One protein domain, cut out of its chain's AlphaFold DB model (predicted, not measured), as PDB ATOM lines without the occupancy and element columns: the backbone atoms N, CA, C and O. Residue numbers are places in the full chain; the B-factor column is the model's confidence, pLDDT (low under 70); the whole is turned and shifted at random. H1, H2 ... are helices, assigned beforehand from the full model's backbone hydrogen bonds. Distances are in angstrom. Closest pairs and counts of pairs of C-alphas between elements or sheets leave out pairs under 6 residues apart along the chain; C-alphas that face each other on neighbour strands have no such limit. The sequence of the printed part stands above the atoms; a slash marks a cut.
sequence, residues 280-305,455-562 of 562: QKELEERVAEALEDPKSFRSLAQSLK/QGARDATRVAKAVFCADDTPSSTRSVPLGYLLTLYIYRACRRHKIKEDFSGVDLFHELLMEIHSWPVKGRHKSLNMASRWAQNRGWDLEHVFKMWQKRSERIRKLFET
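This is residues 280 to 305 and 455 to 562 of the 562 residues of the protein "HERC1 protein" of Symbiodinium necroappetens (UniProt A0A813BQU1). The longest helix, H7, runs over one side of a cluster of crossed helices whose core is H3 and H5, and H4 packs on that core from the opposite side. The hairpin of H1 and H2 lies at one end of the cluster and H6 at the other. The printed part has 134 residues, with seven named helices, H1 to H7 in chain order, and no named strand: all helix. It is compact, with a radius of gyration of the C-alphas of 14.3 A, and spans 40 by 35 by 28 A.

H7, residues 543 to 561, touches H5, residues 505 to 517, at a steep tilt of 52 degrees, opposite ways; their closest C-alphas, His 517 and Gln 550, are 5.4 A apart. The hub is H3, residues 455 to 468, which touches five helices. With residues 505 to 509 alone, H5 touches H3, closest at C-alphas 456 and 505, 3.9 A. H3 and H4, residues 482 to 496, form a hairpin, closest at C-alphas 465 and 483, 5.5 A. H1, residues 280 to 290, and H2, residues 294 to 303, form another, closest at C-alphas 290 and 297, 4.5 A. H6, residues 528 to 537, only just touches H4, with 3 pairs of C-alphas within 8 A, the closest being 485 and 531, 6.3 A. H4 and H7 are apart. Every O i to N i+4 pair is within hydrogen-bond range in H1, H2, H3, H4, H5 and H7, and 5 of 6 in H6.

H7 is 26.5 A long from C-alpha 543 at (-19.948, 31.940, 0.027) to C-alpha 561 at (-44.212, 32.269, 10.725). H4 measures 21.7 A and H3 19.8 A. H1 begins at C-alpha 280, (-31.541, 46.385, 10.261).

Residues 306 to 454 are not printed; C-alphas 305 and 455 are 13.5 A apart. H3 to H4 is a long link. Residues 470 to 480, 497 to 502, 518 to 541 and 562 have pLDDT under 70.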
ATOM      1  N   GLN A 280     -31.403  47.586  11.088       82.94
ATOM      2  CA  GLN A 280     -31.541  46.385  10.261       82.94
ATOM      3  C   GLN A 280     -32.597  45.411  10.805       82.94
ATOM      4  O   GLN A 280     -33.338  44.816  10.025       82.94
ATOM      5  N   LYS A 281     -32.677  45.233  12.130       83.88
ATOM      6  CA  LYS A 281     -33.679  44.360  12.758       83.88
ATOM      7  C   LYS A 281     -35.089  44.927  12.586       83.88
ATOM      8  O   LYS A 281     -35.982  44.192  12.190       83.88
ATOM      9  N   GLU A 282     -35.251  46.231  12.799       87.94
ATOM     10  CA  GLU A 282     -36.511  46.948  12.561       87.94
ATOM     11  C   GLU A 282     -36.953  46.843  11.093       87.94
ATOM     12  O   GLU A 282     -38.131  46.647  10.807       87.94
ATOM     13  N   LEU A 283     -36.014  46.923  10.140       89.44
ATOM     14  CA  LEU A 283     -36.324  46.705   8.727       89.44
ATOM     15  C   LEU A 283     -36.792  45.267   8.462       89.44
ATOM     16  O   LEU A 283     -37.759  45.078   7.731       89.44
ATOM     17  N   GLU A 284     -36.131  44.258   9.031       91.31
ATOM     18  CA  GLU A 284     -36.533  42.852   8.883       91.31
ATOM     19  C   GLU A 284     -37.929  42.580   9.475       91.31
ATOM     20  O   GLU A 284     -38.708  41.856   8.855       91.31
ATOM     21  N   GLU A 285     -38.264  43.194  10.614       91.69
ATOM     22  CA  GLU A 285     -39.598  43.140  11.239       91.69
ATOM     23  C   GLU A 285     -40.659  43.801  10.346       91.69
ATOM     24  O   GLU A 285     -41.634  43.153   9.974       91.69
ATOM     25  N   ARG A 286     -40.412  45.030   9.869       92.00
ATOM     26  CA  ARG A 286     -41.307  45.720   8.921       92.00
ATOM     27  C   ARG A 286     -41.505  44.949   7.620       92.00
ATOM     28  O   ARG A 286     -42.573  45.019   7.024       92.00
ATOM     29  N   VAL A 287     -40.471  44.258   7.137       92.88
ATOM     30  CA  VAL A 287     -40.587  43.389   5.959       92.88
ATOM     31  C   VAL A 287     -41.482  42.199   6.266       92.88
ATOM     32  O   VAL A 287     -42.347  41.915   5.449       92.88
ATOM     33  N   ALA A 288     -41.297  41.528   7.405       92.31
ATOM     34  CA  ALA A 288     -42.126  40.391   7.796       92.31
ATOM     35  C   ALA A 288     -43.611  40.779   7.905       92.31
ATOM     36  O   ALA A 288     -44.438  40.125   7.278       92.31
ATOM     37  N   GLU A 289     -43.927  41.889   8.576       91.75
ATOM     38  CA  GLU A 289     -45.289  42.449   8.638       91.75
ATOM     39  C   GLU A 289     -45.834  42.757   7.236       91.75
ATOM     40  O   GLU A 289     -46.959  42.417   6.880       91.75
ATOM     41  N   ALA A 290     -45.010  43.370   6.384       91.94
ATOM     42  CA  ALA A 290     -45.426  43.756   5.045       91.94
ATOM     43  C   ALA A 290     -45.626  42.567   4.086       91.94
ATOM     44  O   ALA A 290     -46.189  42.770   3.011       91.94
ATOM     45  N   LEU A 291     -45.180  41.351   4.432       91.25
ATOM     46  CA  LEU A 291     -45.436  40.139   3.641       91.25
ATOM     47  C   LEU A 291     -46.861  39.598   3.816       91.25
ATOM     48  O   LEU A 291     -47.286  38.786   2.996       91.25
ATOM     49  N   GLU A 292     -47.615  40.057   4.819       87.38
ATOM     50  CA  GLU A 292     -49.007  39.639   5.032       87.38
ATOM     51  C   GLU A 292     -49.929  40.048   3.878       87.38
ATOM     52  O   GLU A 292     -50.880  39.330   3.554       87.38
ATOM     53  N   ASP A 293     -49.651  41.183   3.225       89.38
ATOM     54  CA  ASP A 293     -50.465  41.650   2.114       89.38
ATOM     55  C   ASP A 293     -49.707  42.511   1.075       89.38
ATOM     56  O   ASP A 293     -48.778  43.263   1.394       89.38
ATOM     57  N   PRO A 294     -50.139  42.491  -0.203       90.69
ATOM     58  CA  PRO A 294     -49.476  43.245  -1.267       90.69
ATOM     59  C   PRO A 294     -49.463  44.774  -1.107       90.69
ATOM     60  O   PRO A 294     -48.592  45.432  -1.689       90.69
ATOM     61  N   LYS A 295     -50.425  45.376  -0.393       92.25
ATOM     62  CA  LYS A 295     -50.490  46.837  -0.223       92.25
ATOM     63  C   LYS A 295     -49.457  47.300   0.794       92.25
ATOM     64  O   LYS A 295     -48.757  48.275   0.512       92.25
ATOM     65  N   SER A 296     -49.328  46.596   1.916       92.69
ATOM     66  CA  SER A 296     -48.306  46.880   2.929       92.69
ATOM     67  C   SER A 296     -46.905  46.708   2.350       92.69
ATOM     68  O   SER A 296     -46.077  47.615   2.469       92.69
ATOM     69  N   PHE A 297     -46.674  45.635   1.584       93.19
ATOM     70  CA  PHE A 297     -45.418  45.428   0.858       93.19
ATOM     71  C   PHE A 297     -45.077  46.581  -0.088       93.19
ATOM     72  O   PHE A 297     -43.952  47.092  -0.099       93.19
ATOM     73  N   ARG A 298     -46.062  47.041  -0.868       92.81
ATOM     74  CA  ARG A 298     -45.883  48.194  -1.753       92.81
ATOM     75  C   ARG A 298     -45.583  49.462  -0.961       92.81
ATOM     76  O   ARG A 298     -44.676  50.193  -1.344       92.81
ATOM     77  N   SER A 299     -46.314  49.729   0.119       92.94
ATOM     78  CA  SER A 299     -46.097  50.901   0.976       92.94
ATOM     79  C   SER A 299     -44.666  50.935   1.520       92.94
ATOM     80  O   SER A 299     -43.962  51.938   1.370       92.94
ATOM     81  N   LEU A 300     -44.185  49.798   2.033       93.44
ATOM     82  CA  LEU A 300     -42.800  49.638   2.467       93.44
ATOM     83  C   LEU A 300     -41.823  49.932   1.321       93.44
ATOM     84  O   LEU A 300     -40.925  50.757   1.485       93.44
ATOM     85  N   ALA A 301     -42.025  49.333   0.146       91.62
ATOM     86  CA  ALA A 301     -41.162  49.554  -1.011       91.62
ATOM     87  C   ALA A 301     -41.121  51.022  -1.477       91.62
ATOM     88  O   ALA A 301     -40.067  51.494  -1.907       91.62
ATOM     89  N   GLN A 302     -42.237  51.754  -1.386       90.38
ATOM     90  CA  GLN A 302     -42.279  53.187  -1.694       90.38
ATOM     91  C   GLN A 302     -41.528  54.016  -0.649       90.38
ATOM     92  O   GLN A 302     -40.825  54.949  -1.028       90.38
ATOM     93  N   SER A 303     -41.610  53.648   0.635       89.81
ATOM     94  CA  SER A 303     -40.879  54.336   1.711       89.81
ATOM     95  C   SER A 303     -39.354  54.208   1.601       89.81
ATOM     96  O   SER A 303     -38.629  55.007   2.180       89.81
ATOM     97  N   LEU A 304     -38.865  53.220   0.842       89.00
ATOM     98  CA  LEU A 304     -37.438  52.980   0.601       89.00
ATOM     99  C   LEU A 304     -36.868  53.788  -0.575       89.00
ATOM    100  O   LEU A 304     -35.661  53.716  -0.829       89.00
ATOM    101  N   LYS A 305     -37.709  54.512  -1.327       85.56
ATOM    102  CA  LYS A 305     -37.246  55.355  -2.433       85.56
ATOM    103  C   LYS A 305     -36.296  56.443  -1.922       85.56
ATOM    104  O   LYS A 305     -36.518  56.977  -0.835       85.56
ATOM    105  N   GLN A 455     -44.743  46.651 -11.771       87.50
ATOM    106  CA  GLN A 455     -44.557  47.305 -10.474       87.50
ATOM    107  C   GLN A 455     -44.175  46.327  -9.350       87.50
ATOM    108  O   GLN A 455     -43.328  46.663  -8.527       87.50
ATOM    109  N   GLY A 456     -44.733  45.110  -9.337       88.81
ATOM    110  CA  GLY A 456     -44.421  44.102  -8.315       88.81
ATOM    111  C   GLY A 456     -42.934  43.740  -8.265       88.81
ATOM    112  O   GLY A 456     -42.357  43.657  -7.182       88.81
ATOM    113  N   ALA A 457     -42.270  43.621  -9.421       89.69
ATOM    114  CA  ALA A 457     -40.828  43.375  -9.460       89.69
ATOM    115  C   ALA A 457     -40.016  44.560  -8.946       89.69
ATOM    116  O   ALA A 457     -39.022  44.355  -8.247       89.69
ATOM    117  N   ARG A 458     -40.430  45.792  -9.269       91.38
ATOM    118  CA  ARG A 458     -39.774  46.995  -8.743       91.38
ATOM    119  C   ARG A 458     -39.847  47.041  -7.223       91.38
ATOM    120  O   ARG A 458     -38.830  47.271  -6.572       91.38
ATOM    121  N   ASP A 459     -41.036  46.790  -6.680       92.12
ATOM    122  CA  ASP A 459     -41.284  46.788  -5.239       92.12
ATOM    123  C   ASP A 459     -40.435  45.705  -4.550       92.12
ATOM    124  O   ASP A 459     -39.652  46.011  -3.650       92.12
ATOM    125  N   ALA A 460     -40.473  44.466  -5.059       92.81
ATOM    126  CA  ALA A 460     -39.679  43.351  -4.536       92.81
ATOM    127  C   ALA A 460     -38.169  43.625  -4.581       92.81
ATOM    128  O   ALA A 460     -37.443  43.284  -3.649       92.81
ATOM    129  N   THR A 461     -37.687  44.273  -5.645       92.38
ATOM    130  CA  THR A 461     -36.254  44.553  -5.822       92.38
ATOM    131  C   THR A 461     -35.769  45.632  -4.867       92.38
ATOM    132  O   THR A 461     -34.672  45.499  -4.324       92.38
ATOM    133  N   ARG A 462     -36.575  46.668  -4.599       91.62
ATOM    134  CA  ARG A 462     -36.243  47.681  -3.583       91.62
ATOM    135  C   ARG A 462     -36.129  47.067  -2.197       91.62
ATOM    136  O   ARG A 462     -35.111  47.265  -1.537       91.62
ATOM    137  N   VAL A 463     -37.132  46.287  -1.793       92.94
ATOM    138  CA  VAL A 463     -37.129  45.616  -0.486       92.94
ATOM    139  C   VAL A 463     -35.938  44.662  -0.383       92.94
ATOM    140  O   VAL A 463     -35.197  44.706   0.596       92.94
ATOM    141  N   ALA A 464     -35.668  43.876  -1.431       92.06
ATOM    142  CA  ALA A 464     -34.507  42.991  -1.472       92.06
ATOM    143  C   ALA A 464     -33.189  43.753  -1.321       92.06
ATOM    144  O   ALA A 464     -32.360  43.371  -0.499       92.06
ATOM    145  N   LYS A 465     -32.987  44.843  -2.068       89.38
ATOM    146  CA  LYS A 465     -31.773  45.659  -1.943       89.38
ATOM    147  C   LYS A 465     -31.616  46.219  -0.530       89.38
ATOM    148  O   LYS A 465     -30.526  46.116   0.020       89.38
ATOM    149  N   ALA A 466     -32.680  46.758   0.062       88.69
ATOM    150  CA  ALA A 466     -32.622  47.328   1.407       88.69
ATOM    151  C   ALA A 466     -32.244  46.268   2.454       88.69
ATOM    152  O   ALA A 466     -31.358  46.488   3.273       88.69
ATOM    153  N   VAL A 467     -32.847  45.080   2.374       89.00
ATOM    154  CA  VAL A 467     -32.578  43.986   3.313       89.00
ATOM    155  C   VAL A 467     -31.188  43.390   3.119       89.00
ATOM    156  O   VAL A 467     -30.514  43.083   4.098       89.00
ATOM    157  N   PHE A 468     -30.753  43.168   1.879       86.75
ATOM    158  CA  PHE A 468     -29.612  42.298   1.570       86.75
ATOM    159  C   PHE A 468     -28.324  43.042   1.183       86.75
ATOM    160  O   PHE A 468     -27.268  42.410   1.137       86.75
ATOM    161  N   CYS A 469     -28.379  44.357   0.952       80.12
ATOM    162  CA  CYS A 469     -27.210  45.191   0.633       80.12
ATOM    163  C   CYS A 469     -26.805  46.155   1.765       80.12
ATOM    164  O   CYS A 469     -26.062  47.093   1.502       80.12
ATOM    165  N   ALA A 470     -27.296  45.951   2.992       69.81
ATOM    166  CA  ALA A 470     -27.065  46.846   4.133       69.81
ATOM    167  C   ALA A 470     -25.580  47.043   4.522       69.81
ATOM    168  O   ALA A 470     -24.726  46.211   4.212       69.81
ATOM    169  N   ASP A 471     -25.283  48.132   5.237       60.97
ATOM    170  CA  ASP A 471     -23.925  48.631   5.531       60.97
ATOM    171  C   ASP A 471     -23.042  47.703   6.385       60.97
ATOM    172  O   ASP A 471     -21.815  47.804   6.362       60.97
ATOM    173  N   ASP A 472     -23.639  46.750   7.103       62.34
ATOM    174  CA  ASP A 472     -22.943  45.677   7.828       62.34
ATOM    175  C   ASP A 472     -22.387  44.583   6.891       62.34
ATOM    176  O   ASP A 472     -21.852  43.565   7.340       62.34
ATOM    177  N   THR A 473     -22.491  44.793   5.577       63.69
ATOM    178  CA  THR A 473     -21.906  43.937   4.552       63.69
ATOM    179  C   THR A 473     -20.366  43.935   4.668       63.69
ATOM    180  O   THR A 473     -19.719  44.980   4.556       63.69
ATOM    181  N   PRO A 474     -19.737  42.763   4.877       60.97
ATOM    182  CA  PRO A 474     -18.299  42.633   5.110       60.97
ATOM    183  C   PRO A 474     -17.450  43.260   4.002       60.97
ATOM    184  O   PRO A 474     -17.753  43.121   2.814       60.97
ATOM    185  N   SER A 475     -16.325  43.885   4.366       57.78
ATOM    186  CA  SER A 475     -15.425  44.552   3.409       57.78
ATOM    187  C   SER A 475     -14.928  43.625   2.292       57.78
ATOM    188  O   SER A 475     -14.741  44.071   1.161       57.78
ATOM    189  N   SER A 476     -14.805  42.324   2.576       52.72
ATOM    190  CA  SER A 476     -14.462  41.262   1.618       52.72
ATOM    191  C   SER A 476     -15.478  41.077   0.486       52.72
ATOM    192  O   SER A 476     -15.153  40.468  -0.529       52.72
ATOM    193  N   THR A 477     -16.690  41.612   0.639       55.50
ATOM    194  CA  THR A 477     -17.790  41.505  -0.330       55.50
ATOM    195  C   THR A 477     -18.067  42.813  -1.077       55.50
ATOM    196  O   THR A 477     -18.883  42.824  -1.992       55.50
ATOM    197  N   ARG A 478     -17.326  43.896  -0.775       57.94
ATOM    198  CA  ARG A 478     -17.467  45.218  -1.426       57.94
ATOM    199  C   ARG A 478     -17.186  45.215  -2.931       57.94
ATOM    200  O   ARG A 478     -17.595  46.137  -3.624       57.94
ATOM    201  N   SER A 479     -16.491  44.203  -3.446       56.91
ATOM    202  CA  SER A 479     -16.241  44.034  -4.883       56.91
ATOM    203  C   SER A 479     -17.392  43.353  -5.633       56.91
ATOM    204  O   SER A 479     -17.338  43.257  -6.859       56.91
ATOM    205  N   VAL A 480     -18.421  42.874  -4.923       64.50
ATOM    206  CA  VAL A 480     -19.563  42.164  -5.507       64.50
ATOM    207  C   VAL A 480     -20.740  43.134  -5.691       64.50
ATOM    208  O   VAL A 480     -21.190  43.733  -4.715       64.50
ATOM    209  N   PRO A 481     -21.315  43.267  -6.901       71.19
ATOM    210  CA  PRO A 481     -22.471  44.120  -7.162       71.19
ATOM    211  C   PRO A 481     -23.766  43.447  -6.676       71.19
ATOM    212  O   PRO A 481     -24.564  42.922  -7.459       71.19
ATOM    213  N   LEU A 482     -23.967  43.438  -5.356       78.44
ATOM    214  CA  LEU A 482     -25.067  42.746  -4.671       78.44
ATOM    215  C   LEU A 482     -26.453  43.143  -5.195       78.44
ATOM    216  O   LEU A 482     -27.264  42.274  -5.515       78.44
ATOM    217  N   GLY A 483     -26.705  44.444  -5.362       80.94
ATOM    218  CA  GLY A 483     -27.992  44.939  -5.859       80.94
ATOM    219  C   GLY A 483     -28.312  44.454  -7.274       80.94
ATOM    220  O   GLY A 483     -29.459  44.117  -7.577       80.94
ATOM    221  N   TYR A 484     -27.293  44.335  -8.127       78.50
ATOM    222  CA  TYR A 484     -27.455  43.803  -9.477       78.50
ATOM    223  C   TYR A 484     -27.770  42.300  -9.457       78.50
ATOM    224  O   TYR A 484     -28.675  41.853 -10.159       78.50
ATOM    225  N   LEU A 485     -27.100  41.521  -8.596       78.69
ATOM    226  CA  LEU A 485     -27.399  40.094  -8.417       78.69
ATOM    227  C   LEU A 485     -28.859  39.865  -7.998       78.69
ATOM    228  O   LEU A 485     -29.534  39.029  -8.598       78.69
ATOM    229  N   LEU A 486     -29.359  40.623  -7.019       85.88
ATOM    230  CA  LEU A 486     -30.753  40.543  -6.557       85.88
ATOM    231  C   LEU A 486     -31.746  40.893  -7.674       85.88
ATOM    232  O   LEU A 486     -32.727  40.179  -7.879       85.88
ATOM    233  N   THR A 487     -31.440  41.933  -8.454       85.62
ATOM    234  CA  THR A 487     -32.246  42.346  -9.615       85.62
ATOM    235  C   THR A 487     -32.357  41.215 -10.646       85.62
ATOM    236  O   THR A 487     -33.442  40.944 -11.163       85.62
ATOM    237  N   LEU A 488     -31.261  40.497 -10.915       79.62
ATOM    238  CA  LEU A 488     -31.256  39.356 -11.837       79.62
ATOM    239  C   LEU A 488     -32.055  38.151 -11.313       79.62
ATOM    240  O   LEU A 488     -32.684  37.450 -12.113       79.62
ATOM    241  N   TYR A 489     -32.049  37.895 -10.000       80.25
ATOM    242  CA  TYR A 489     -32.885  36.846  -9.404       80.25
ATOM    243  C   TYR A 489     -34.371  37.145  -9.595       80.25
ATOM    244  O   TYR A 489     -35.111  36.286 -10.078       80.25
ATOM    245  N   ILE A 490     -34.786  38.380  -9.320       85.62
ATOM    246  CA  ILE A 490     -36.180  38.805  -9.486       85.62
ATOM    247  C   ILE A 490     -36.583  38.793 -10.963       85.62
ATOM    248  O   ILE A 490     -37.628  38.242 -11.300       85.62
ATOM    249  N   TYR A 491     -35.732  39.285 -11.873       82.06
ATOM    250  CA  TYR A 491     -35.965  39.181 -13.321       82.06
ATOM    251  C   TYR A 491     -36.288  37.737 -13.743       82.06
ATOM    252  O   TYR A 491     -37.214  37.482 -14.518       82.06
ATOM    253  N   ARG A 492     -35.537  36.764 -13.215       77.06
ATOM    254  CA  ARG A 492     -35.743  35.347 -13.520       77.06
ATOM    255  C   ARG A 492     -37.056  34.813 -12.944       77.06
ATOM    256  O   ARG A 492     -37.734  34.065 -13.654       77.06
ATOM    257  N   ALA A 493     -37.395  35.174 -11.707       79.56
ATOM    258  CA  ALA A 493     -38.678  34.832 -11.092       79.56
ATOM    259  C   ALA A 493     -39.836  35.327 -11.979       79.56
ATOM    260  O   ALA A 493     -40.653  34.529 -12.440       79.56
ATOM    261  N   CYS A 494     -39.804  36.596 -12.399       80.19
ATOM    262  CA  CYS A 494     -40.792  37.170 -13.320       80.19
ATOM    263  C   CYS A 494     -40.918  36.386 -14.639       80.19
ATOM    264  O   CYS A 494     -42.017  36.173 -15.153       80.19
ATOM    265  N   ARG A 495     -39.792  35.927 -15.207       75.81
ATOM    266  CA  ARG A 495     -39.783  35.148 -16.459       75.81
ATOM    267  C   ARG A 495     -40.388  33.750 -16.297       75.81
ATOM    268  O   ARG A 495     -40.995  33.259 -17.249       75.81
ATOM    269  N   ARG A 496     -40.239  33.100 -15.134       73.00
ATOM    270  CA  ARG A 496     -40.859  31.787 -14.846       73.00
ATOM    271  C   ARG A 496     -42.375  31.879 -14.785       73.00
ATOM    272  O   ARG A 496     -43.052  31.038 -15.370       73.00
ATOM    273  N   HIS A 497     -42.863  32.946 -14.166       68.62
ATOM    274  CA  HIS A 497     -44.279  33.280 -14.016       68.62
ATOM    275  C   HIS A 497     -44.940  33.808 -15.302       68.62
ATOM    276  O   HIS A 497     -46.090  34.228 -15.312       68.62
ATOM    277  N   LYS A 498     -44.226  33.755 -16.437       62.91
ATOM    278  CA  LYS A 498     -44.726  34.063 -17.786       62.91
ATOM    279  C   LYS A 498     -45.398  35.438 -17.966       62.91
ATOM    280  O   LYS A 498     -46.147  35.547 -18.917       62.91
ATOM    281  N   ILE A 499     -45.136  36.488 -17.178       58.69
ATOM    282  CA  ILE A 499     -45.639  37.886 -17.387       58.69
ATOM    283  C   ILE A 499     -47.185  38.005 -17.578       58.69
ATOM    284  O   ILE A 499     -47.704  39.082 -17.836       58.69
ATOM    285  N   LYS A 500     -47.957  36.917 -17.474       51.16
ATOM    286  CA  LYS A 500     -49.373  36.839 -17.883       51.16
ATOM    287  C   LYS A 500     -50.339  36.702 -16.708       51.16
ATOM    288  O   LYS A 500     -51.543  36.705 -16.930       51.16
ATOM    289  N   GLU A 501     -49.818  36.567 -15.498       52.88
ATOM    290  CA  GLU A 501     -50.579  36.445 -14.256       52.88
ATOM    291  C   GLU A 501     -50.220  37.633 -13.351       52.88
ATOM    292  O   GLU A 501     -49.061  38.063 -13.329       52.88
ATOM    293  N   ASP A 502     -51.217  38.173 -12.642       57.34
ATOM    294  CA  ASP A 502     -51.083  39.264 -11.665       57.34
ATOM    295  C   ASP A 502     -50.325  38.774 -10.421       57.34
ATOM    296  O   ASP A 502     -50.897  38.579  -9.350       57.34
ATOM    297  N   PHE A 503     -49.026  38.529 -10.558       70.38
ATOM    298  CA  PHE A 503     -48.174  38.210  -9.421       70.38
ATOM    299  C   PHE A 503     -47.846  39.483  -8.632       70.38
ATOM    300  O   PHE A 503     -47.604  40.565  -9.178       70.38
ATOM    301  N   SER A 504     -47.858  39.368  -7.310       84.44
ATOM    302  CA  SER A 504     -47.570  40.481  -6.413       84.44
ATOM    303  C   SER A 504     -46.066  40.614  -6.147       84.44
ATOM    304  O   SER A 504     -45.269  39.709  -6.411       84.44
ATOM    305  N   GLY A 505     -45.645  41.757  -5.595       86.69
ATOM    306  CA  GLY A 505     -44.271  41.910  -5.101       86.69
ATOM    307  C   GLY A 505     -43.935  40.919  -3.977       86.69
ATOM    308  O   GLY A 505     -42.792  40.475  -3.887       86.69
ATOM    309  N   VAL A 506     -44.942  40.521  -3.193       90.00
ATOM    310  CA  VAL A 506     -44.835  39.527  -2.116       90.00
ATOM    311  C   VAL A 506     -44.447  38.163  -2.687       90.00
ATOM    312  O   VAL A 506     -43.463  37.580  -2.241       90.00
ATOM    313  N   ASP A 507     -45.122  37.701  -3.745       89.00
ATOM    314  CA  ASP A 507     -44.836  36.402  -4.378       89.00
ATOM    315  C   ASP A 507     -43.389  36.312  -4.885       89.00
ATOM    316  O   ASP A 507     -42.682  35.327  -4.659       89.00
ATOM    317  N   LEU A 508     -42.918  37.378  -5.541       89.50
ATOM    318  CA  LEU A 508     -41.552  37.459  -6.064       89.50
ATOM    319  C   LEU A 508     -40.513  37.507  -4.943       89.50
ATOM    320  O   LEU A 508     -39.436  36.921  -5.072       89.50
ATOM    321  N   PHE A 509     -40.819  38.214  -3.854       91.19
ATOM    322  CA  PHE A 509     -39.936  38.287  -2.699       91.19
ATOM    323  C   PHE A 509     -39.870  36.942  -1.967       91.19
ATOM    324  O   PHE A 509     -38.775  36.490  -1.640       91.19
ATOM    325  N   HIS A 510     -40.993  36.241  -1.796       88.06
ATOM    326  CA  HIS A 510     -40.998  34.874  -1.269       88.06
ATOM    327  C   HIS A 510     -40.195  33.913  -2.148       88.06
ATOM    328  O   HIS A 510     -39.399  33.135  -1.618       88.06
ATOM    329  N   GLU A 511     -40.335  33.975  -3.478       86.06
ATOM    330  CA  GLU A 511     -39.512  33.152  -4.374       86.06
ATOM    331  C   GLU A 511     -38.019  33.463  -4.198       86.06
ATOM    332  O   GLU A 511     -37.206  32.538  -4.144       86.06
ATOM    333  N   LEU A 512     -37.654  34.738  -4.030       87.88
ATOM    334  CA  LEU A 512     -36.280  35.139  -3.733       87.88
ATOM    335  C   LEU A 512     -35.786  34.562  -2.396       87.88
ATOM    336  O   LEU A 512     -34.679  34.024  -2.359       87.88
ATOM    337  N   LEU A 513     -36.577  34.639  -1.319       87.44
ATOM    338  CA  LEU A 513     -36.223  34.064  -0.011       87.44
ATOM    339  C   LEU A 513     -35.991  32.551  -0.116       87.44
ATOM    340  O   LEU A 513     -34.964  32.042   0.337       87.44
ATOM    341  N   MET A 514     -36.903  31.839  -0.781       81.38
ATOM    342  CA  MET A 514     -36.776  30.400  -1.034       81.38
ATOM    343  C   MET A 514     -35.532  30.081  -1.866       81.38
ATOM    344  O   MET A 514     -34.810  29.119  -1.587       81.38
ATOM    345  N   GLU A 515     -35.250  30.904  -2.877       77.75
ATOM    346  CA  GLU A 515     -34.074  30.748  -3.717       77.75
ATOM    347  C   GLU A 515     -32.789  30.960  -2.901       77.75
ATOM    348  O   GLU A 515     -31.932  30.080  -2.928       77.75
ATOM    349  N   ILE A 516     -32.680  32.014  -2.084       81.00
ATOM    350  CA  ILE A 516     -31.541  32.265  -1.178       81.00
ATOM    351  C   ILE A 516     -31.350  31.114  -0.174       81.00
ATOM    352  O   ILE A 516     -30.226  30.641   0.031       81.00
ATOM    353  N   HIS A 517     -32.434  30.625   0.433       75.50
ATOM    354  CA  HIS A 517     -32.381  29.552   1.425       75.50
ATOM    355  C   HIS A 517     -31.881  28.225   0.826       75.50
ATOM    356  O   HIS A 517     -31.160  27.479   1.480       75.50
ATOM    357  N   SER A 518     -32.178  27.954  -0.449       69.31
ATOM    358  CA  SER A 518     -31.787  26.711  -1.138       69.31
ATOM    359  C   SER A 518     -30.289  26.588  -1.506       69.31
ATOM    360  O   SER A 518     -29.853  25.583  -2.081       69.31
ATOM    361  N   TRP A 519     -29.463  27.584  -1.178       63.75
ATOM    362  CA  TRP A 519     -28.003  27.548  -1.341       63.75
ATOM    363  C   TRP A 519     -27.318  26.786  -0.170       63.75
ATOM    364  O   TRP A 519     -27.874  26.727   0.917       63.75
ATOM    365  N   PRO A 520     -26.128  26.163  -0.281       55.72
ATOM    366  CA  PRO A 520     -25.418  25.682  -1.449       55.72
ATOM    367  C   PRO A 520     -25.795  24.210  -1.684       55.72
ATOM    368  O   PRO A 520     -24.947  23.325  -1.555       55.72
ATOM    369  N   VAL A 521     -27.061  23.876  -1.965       48.75
ATOM    370  CA  VAL A 521     -27.392  22.456  -2.160       48.75
ATOM    371  C   VAL A 521     -26.746  21.971  -3.462       48.75
ATOM    372  O   VAL A 521     -27.250  22.197  -4.568       48.75
ATOM    373  N   LYS A 522     -25.590  21.302  -3.327       42.25
ATOM    374  CA  LYS A 522     -24.916  20.550  -4.388       42.25
ATOM    375  C   LYS A 522     -25.943  19.609  -5.012       42.25
ATOM    376  O   LYS A 522     -26.264  18.565  -4.456       42.25
ATOM    377  N   GLY A 523     -26.440  19.974  -6.190       39.59
ATOM    378  CA  GLY A 523     -27.007  19.007  -7.120       39.59
ATOM    379  C   GLY A 523     -28.365  19.295  -7.749       39.59
ATOM    380  O   GLY A 523     -28.649  18.597  -8.718       39.59
ATOM    381  N   ARG A 524     -29.216  20.246  -7.310       35.59
ATOM    382  CA  ARG A 524     -30.598  20.288  -7.873       35.59
ATOM    383  C   ARG A 524     -31.293  21.621  -8.167       35.59
ATOM    384  O   ARG A 524     -32.369  21.561  -8.749       35.59
ATOM    385  N   HIS A 525     -30.699  22.797  -7.956       37.78
ATOM    386  CA  HIS A 525     -31.317  24.050  -8.434       37.78
ATOM    387  C   HIS A 525     -30.489  24.713  -9.547       37.78
ATOM    388  O   HIS A 525     -29.356  25.160  -9.366       37.78
ATOM    389  N   LYS A 526     -31.054  24.734 -10.762       42.94
ATOM    390  CA  LYS A 526     -30.445  25.317 -11.974       42.94
ATOM    391  C   LYS A 526     -30.417  26.861 -11.968       42.94
ATOM    392  O   LYS A 526     -29.870  27.429 -12.906       42.94
ATOM    393  N   SER A 527     -30.992  27.539 -10.969       41.31
ATOM    394  CA  SER A 527     -31.232  28.994 -10.999       41.31
ATOM    395  C   SER A 527     -30.270  29.850 -10.175       41.31
ATOM    396  O   SER A 527     -29.677  30.760 -10.751       41.31
ATOM    397  N   LEU A 528     -29.936  29.450  -8.940       44.50
ATOM    398  CA  LEU A 528     -28.752  29.944  -8.208       44.50
ATOM    399  C   LEU A 528     -27.448  29.702  -8.975       44.50
ATOM    400  O   LEU A 528     -26.460  30.407  -8.806       44.50
ATOM    401  N   ASN A 529     -27.452  28.711  -9.862       50.09
ATOM    402  CA  ASN A 529     -26.312  28.275 -10.654       50.09
ATOM    403  C   ASN A 529     -25.876  29.265 -11.751       50.09
ATOM    404  O   ASN A 529     -25.036  28.886 -12.547       50.09
ATOM    405  N   MET A 530     -26.427  30.475 -11.887       51.62
ATOM    406  CA  MET A 530     -26.113  31.347 -13.037       51.62
ATOM    407  C   MET A 530     -25.618  32.737 -12.662       51.62
ATOM    408  O   MET A 530     -24.533  33.092 -13.105       51.62
ATOM    409  N   ALA A 531     -26.329  33.485 -11.815       50.59
ATOM    410  CA  ALA A 531     -25.786  34.719 -11.238       50.59
ATOM    411  C   ALA A 531     -24.578  34.390 -10.339       50.59
ATOM    412  O   ALA A 531     -23.544  35.050 -10.420       50.59
ATOM    413  N   SER A 532     -24.643  33.261  -9.617       54.72
ATOM    414  CA  SER A 532     -23.487  32.729  -8.892       54.72
ATOM    415  C   SER A 532     -22.385  32.209  -9.812       54.72
ATOM    416  O   SER A 532     -21.224  32.401  -9.491       54.72
ATOM    417  N   ARG A 533     -22.697  31.595 -10.969       54.22
ATOM    418  CA  ARG A 533     -21.656  31.217 -11.949       54.22
ATOM    419  C   ARG A 533     -21.022  32.435 -12.611       54.22
ATOM    420  O   ARG A 533     -19.826  32.420 -12.849       54.22
ATOM    421  N   TRP A 534     -21.796  33.479 -12.899       55.03
ATOM    422  CA  TRP A 534     -21.289  34.748 -13.415       55.03
ATOM    423  C   TRP A 534     -20.313  35.386 -12.424       55.03
ATOM    424  O   TRP A 534     -19.175  35.675 -12.783       55.03
ATOM    425  N   ALA A 535     -20.716  35.493 -11.162       56.91
ATOM    426  CA  ALA A 535     -19.866  35.999 -10.096       56.91
ATOM    427  C   ALA A 535     -18.648  35.090  -9.804       56.91
ATOM    428  O   ALA A 535     -17.538  35.586  -9.640       56.91
ATOM    429  N   GLN A 536     -18.802  33.761  -9.840       56.94
ATOM    430  CA  GLN A 536     -17.680  32.815  -9.725       56.94
ATOM    431  C   GLN A 536     -16.704  32.918 -10.904       56.94
ATOM    432  O   GLN A 536     -15.495  32.826 -10.700       56.94
ATOM    433  N   ASN A 537     -17.198  33.146 -12.126       51.16
ATOM    434  CA  ASN A 537     -16.357  33.367 -13.306       51.16
ATOM    435  C   ASN A 537     -15.554  34.673 -13.197       51.16
ATOM    436  O   ASN A 537     -14.432  34.720 -13.686       51.16
ATOM    437  N   ARG A 538     -16.084  35.685 -12.494       53.12
ATOM    438  CA  ARG A 538     -15.368  36.918 -12.113       53.12
ATOM    439  C   ARG A 538     -14.382  36.718 -10.950       53.12
ATOM    440  O   ARG A 538     -13.707  37.656 -10.541       53.12
ATOM    441  N   GLY A 539     -14.295  35.504 -10.400       53.50
ATOM    442  CA  GLY A 539     -13.443  35.185  -9.257       53.50
ATOM    443  C   GLY A 539     -13.964  35.717  -7.921       53.50
ATOM    444  O   GLY A 539     -13.196  35.764  -6.960       53.50
ATOM    445  N   TRP A 540     -15.239  36.116  -7.842       61.88
ATOM    446  CA  TRP A 540     -15.853  36.558  -6.595       61.88
ATOM    447  C   TRP A 540     -16.210  35.368  -5.710       61.88
ATOM    448  O   TRP A 540     -16.857  34.411  -6.148       61.88
ATOM    449  N   ASP A 541     -15.813  35.457  -4.443       65.62
ATOM    450  CA  ASP A 541     -16.246  34.522  -3.417       65.62
ATOM    451  C   ASP A 541     -17.614  34.951  -2.876       65.62
ATOM    452  O   ASP A 541     -17.753  35.936  -2.152       65.62
ATOM    453  N   LEU A 542     -18.642  34.205  -3.267       70.62
ATOM    454  CA  LEU A 542     -20.020  34.457  -2.863       70.62
ATOM    455  C   LEU A 542     -20.420  33.687  -1.610       70.62
ATOM    456  O   LEU A 542     -21.528  33.883  -1.119       70.62
ATOM    457  N   GLU A 543     -19.569  32.795  -1.096       74.88
ATOM    458  CA  GLU A 543     -19.948  31.940   0.027       74.88
ATOM    459  C   GLU A 543     -20.308  32.766   1.258       74.88
ATOM    460  O   GLU A 543     -21.305  32.499   1.933       74.88
ATOM    461  N   HIS A 544     -19.532  33.813   1.515       74.88
ATOM    462  CA  HIS A 544     -19.794  34.709   2.625       74.88
ATOM    463  C   HIS A 544     -21.080  35.527   2.433       74.88
ATOM    464  O   HIS A 544     -21.877  35.640   3.366       74.88
ATOM    465  N   VAL A 545     -21.317  36.021   1.211       78.06
ATOM    466  CA  VAL A 545     -22.529  36.770   0.834       78.06
ATOM    467  C   VAL A 545     -23.771  35.913   1.054       78.06
ATOM    468  O   VAL A 545     -24.689  36.321   1.762       78.06
ATOM    469  N   PHE A 546     -23.794  34.695   0.509       78.81
ATOM    470  CA  PHE A 546     -24.962  33.827   0.626       78.81
ATOM    471  C   PHE A 546     -25.218  33.389   2.061       78.81
ATOM    472  O   PHE A 546     -26.366  33.418   2.486       78.81
ATOM    473  N   LYS A 547     -24.186  33.058   2.847       81.00
ATOM    474  CA  LYS A 547     -24.375  32.752   4.276       81.00
ATOM    475  C   LYS A 547     -25.003  33.926   5.032       81.00
ATOM    476  O   LYS A 547     -25.826  33.712   5.920       81.00
ATOM    477  N   MET A 548     -24.620  35.157   4.699       84.75
ATOM    478  CA  MET A 548     -25.195  36.365   5.292       84.75
ATOM    479  C   MET A 548     -26.661  36.554   4.870       84.75
ATOM    480  O   MET A 548     -27.525  36.704   5.735       84.75
ATOM    481  N   TRP A 549     -26.968  36.430   3.577       87.75
ATOM    482  CA  TRP A 549     -28.344  36.495   3.075       87.75
ATOM    483  C   TRP A 549     -29.238  35.388   3.636       87.75
ATOM    484  O   TRP A 549     -30.378  35.652   3.998       87.75
ATOM    485  N   GLN A 550     -28.726  34.170   3.792       86.94
ATOM    486  CA  GLN A 550     -29.461  33.060   4.401       86.94
ATOM    487  C   GLN A 550     -29.845  33.342   5.845       86.94
ATOM    488  O   GLN A 550     -30.982  33.092   6.234       86.94
ATOM    489  N   LYS A 551     -28.925  33.907   6.634       87.56
ATOM    490  CA  LYS A 551     -29.226  34.311   8.013       87.56
ATOM    491  C   LYS A 551     -30.335  35.364   8.060       87.56
ATOM    492  O   LYS A 551     -31.212  35.250   8.906       87.56
ATOM    493  N   ARG A 552     -30.308  36.356   7.163       88.06
ATOM    494  CA  ARG A 552     -31.358  37.389   7.055       88.06
ATOM    495  C   ARG A 552     -32.697  36.798   6.630       88.06
ATOM    496  O   ARG A 552     -33.705  37.017   7.289       88.06
ATOM    497  N   SER A 553     -32.682  35.982   5.580       89.69
ATOM    498  CA  SER A 553     -33.865  35.282   5.081       89.69
ATOM    499  C   SER A 553     -34.512  34.415   6.159       89.69
ATOM    500  O   SER A 553     -35.730  34.402   6.268       89.69
ATOM    501  N   GLU A 554     -33.712  33.709   6.960       88.88
ATOM    502  CA  GLU A 554     -34.209  32.870   8.051       88.88
ATOM    503  C   GLU A 554     -34.843  33.695   9.177       88.88
ATOM    504  O   GLU A 554     -35.828  33.260   9.766       88.88
ATOM    505  N   ARG A 555     -34.310  34.885   9.479       89.69
ATOM    506  CA  ARG A 555     -34.904  35.784  10.479       89.69
ATOM    507  C   ARG A 555     -36.249  36.334  10.023       89.69
ATOM    508  O   ARG A 555     -37.208  36.215  10.771       89.69
ATOM    509  N   ILE A 556     -36.328  36.846   8.793       90.25
ATOM    510  CA  ILE A 556     -37.588  37.337   8.209       90.25
ATOM    511  C   ILE A 556     -38.631  36.219   8.187       90.25
ATOM    512  O   ILE A 556     -39.760  36.419   8.616       90.25
ATOM    513  N   ARG A 557     -38.240  35.016   7.748       86.12
ATOM    514  CA  ARG A 557     -39.132  33.854   7.717       86.12
ATOM    515  C   ARG A 557     -39.675  33.505   9.103       86.12
ATOM    516  O   ARG A 557     -40.869  33.291   9.234       86.12
ATOM    517  N   LYS A 558     -38.820  33.485  10.129       87.38
ATOM    518  CA  LYS A 558     -39.249  33.220  11.511       87.38
ATOM    519  C   LYS A 558     -40.219  34.266  12.041       87.38
ATOM    520  O   LYS A 558     -41.133  33.880  12.744       87.38
ATOM    521  N   LEU A 559     -40.002  35.541  11.716       87.81
ATOM    522  CA  LEU A 559     -40.884  36.637  12.125       87.81
ATOM    523  C   LEU A 559     -42.253  36.568  11.439       87.81
ATOM    524  O   LEU A 559     -43.238  36.973  12.029       87.81
ATOM    525  N   PHE A 560     -42.304  36.056  10.208       79.25
ATOM    526  CA  PHE A 560     -43.548  35.870   9.459       79.25
ATOM    527  C   PHE A 560     -44.313  34.591   9.853       79.25
ATOM    528  O   PHE A 560     -45.527  34.521   9.708       79.25
ATOM    529  N   GLU A 561     -43.609  33.546  10.301       75.88
ATOM    530  CA  GLU A 561     -44.212  32.269  10.725       75.88
ATOM    531  C   GLU A 561     -44.750  32.298  12.176       75.88
ATOM    532  O   GLU A 561     -45.453  31.364  12.570       75.88
ATOM    533  N   THR A 562     -44.403  33.322  12.966       56.25
ATOM    534  CA  THR A 562     -44.892  33.575  14.337       56.25
ATOM    535  C   THR A 562     -46.041  34.556  14.351       56.25
ATOM    536  O   THR A 562     -47.004  34.293  15.107       56.25
TER     537      THR A 562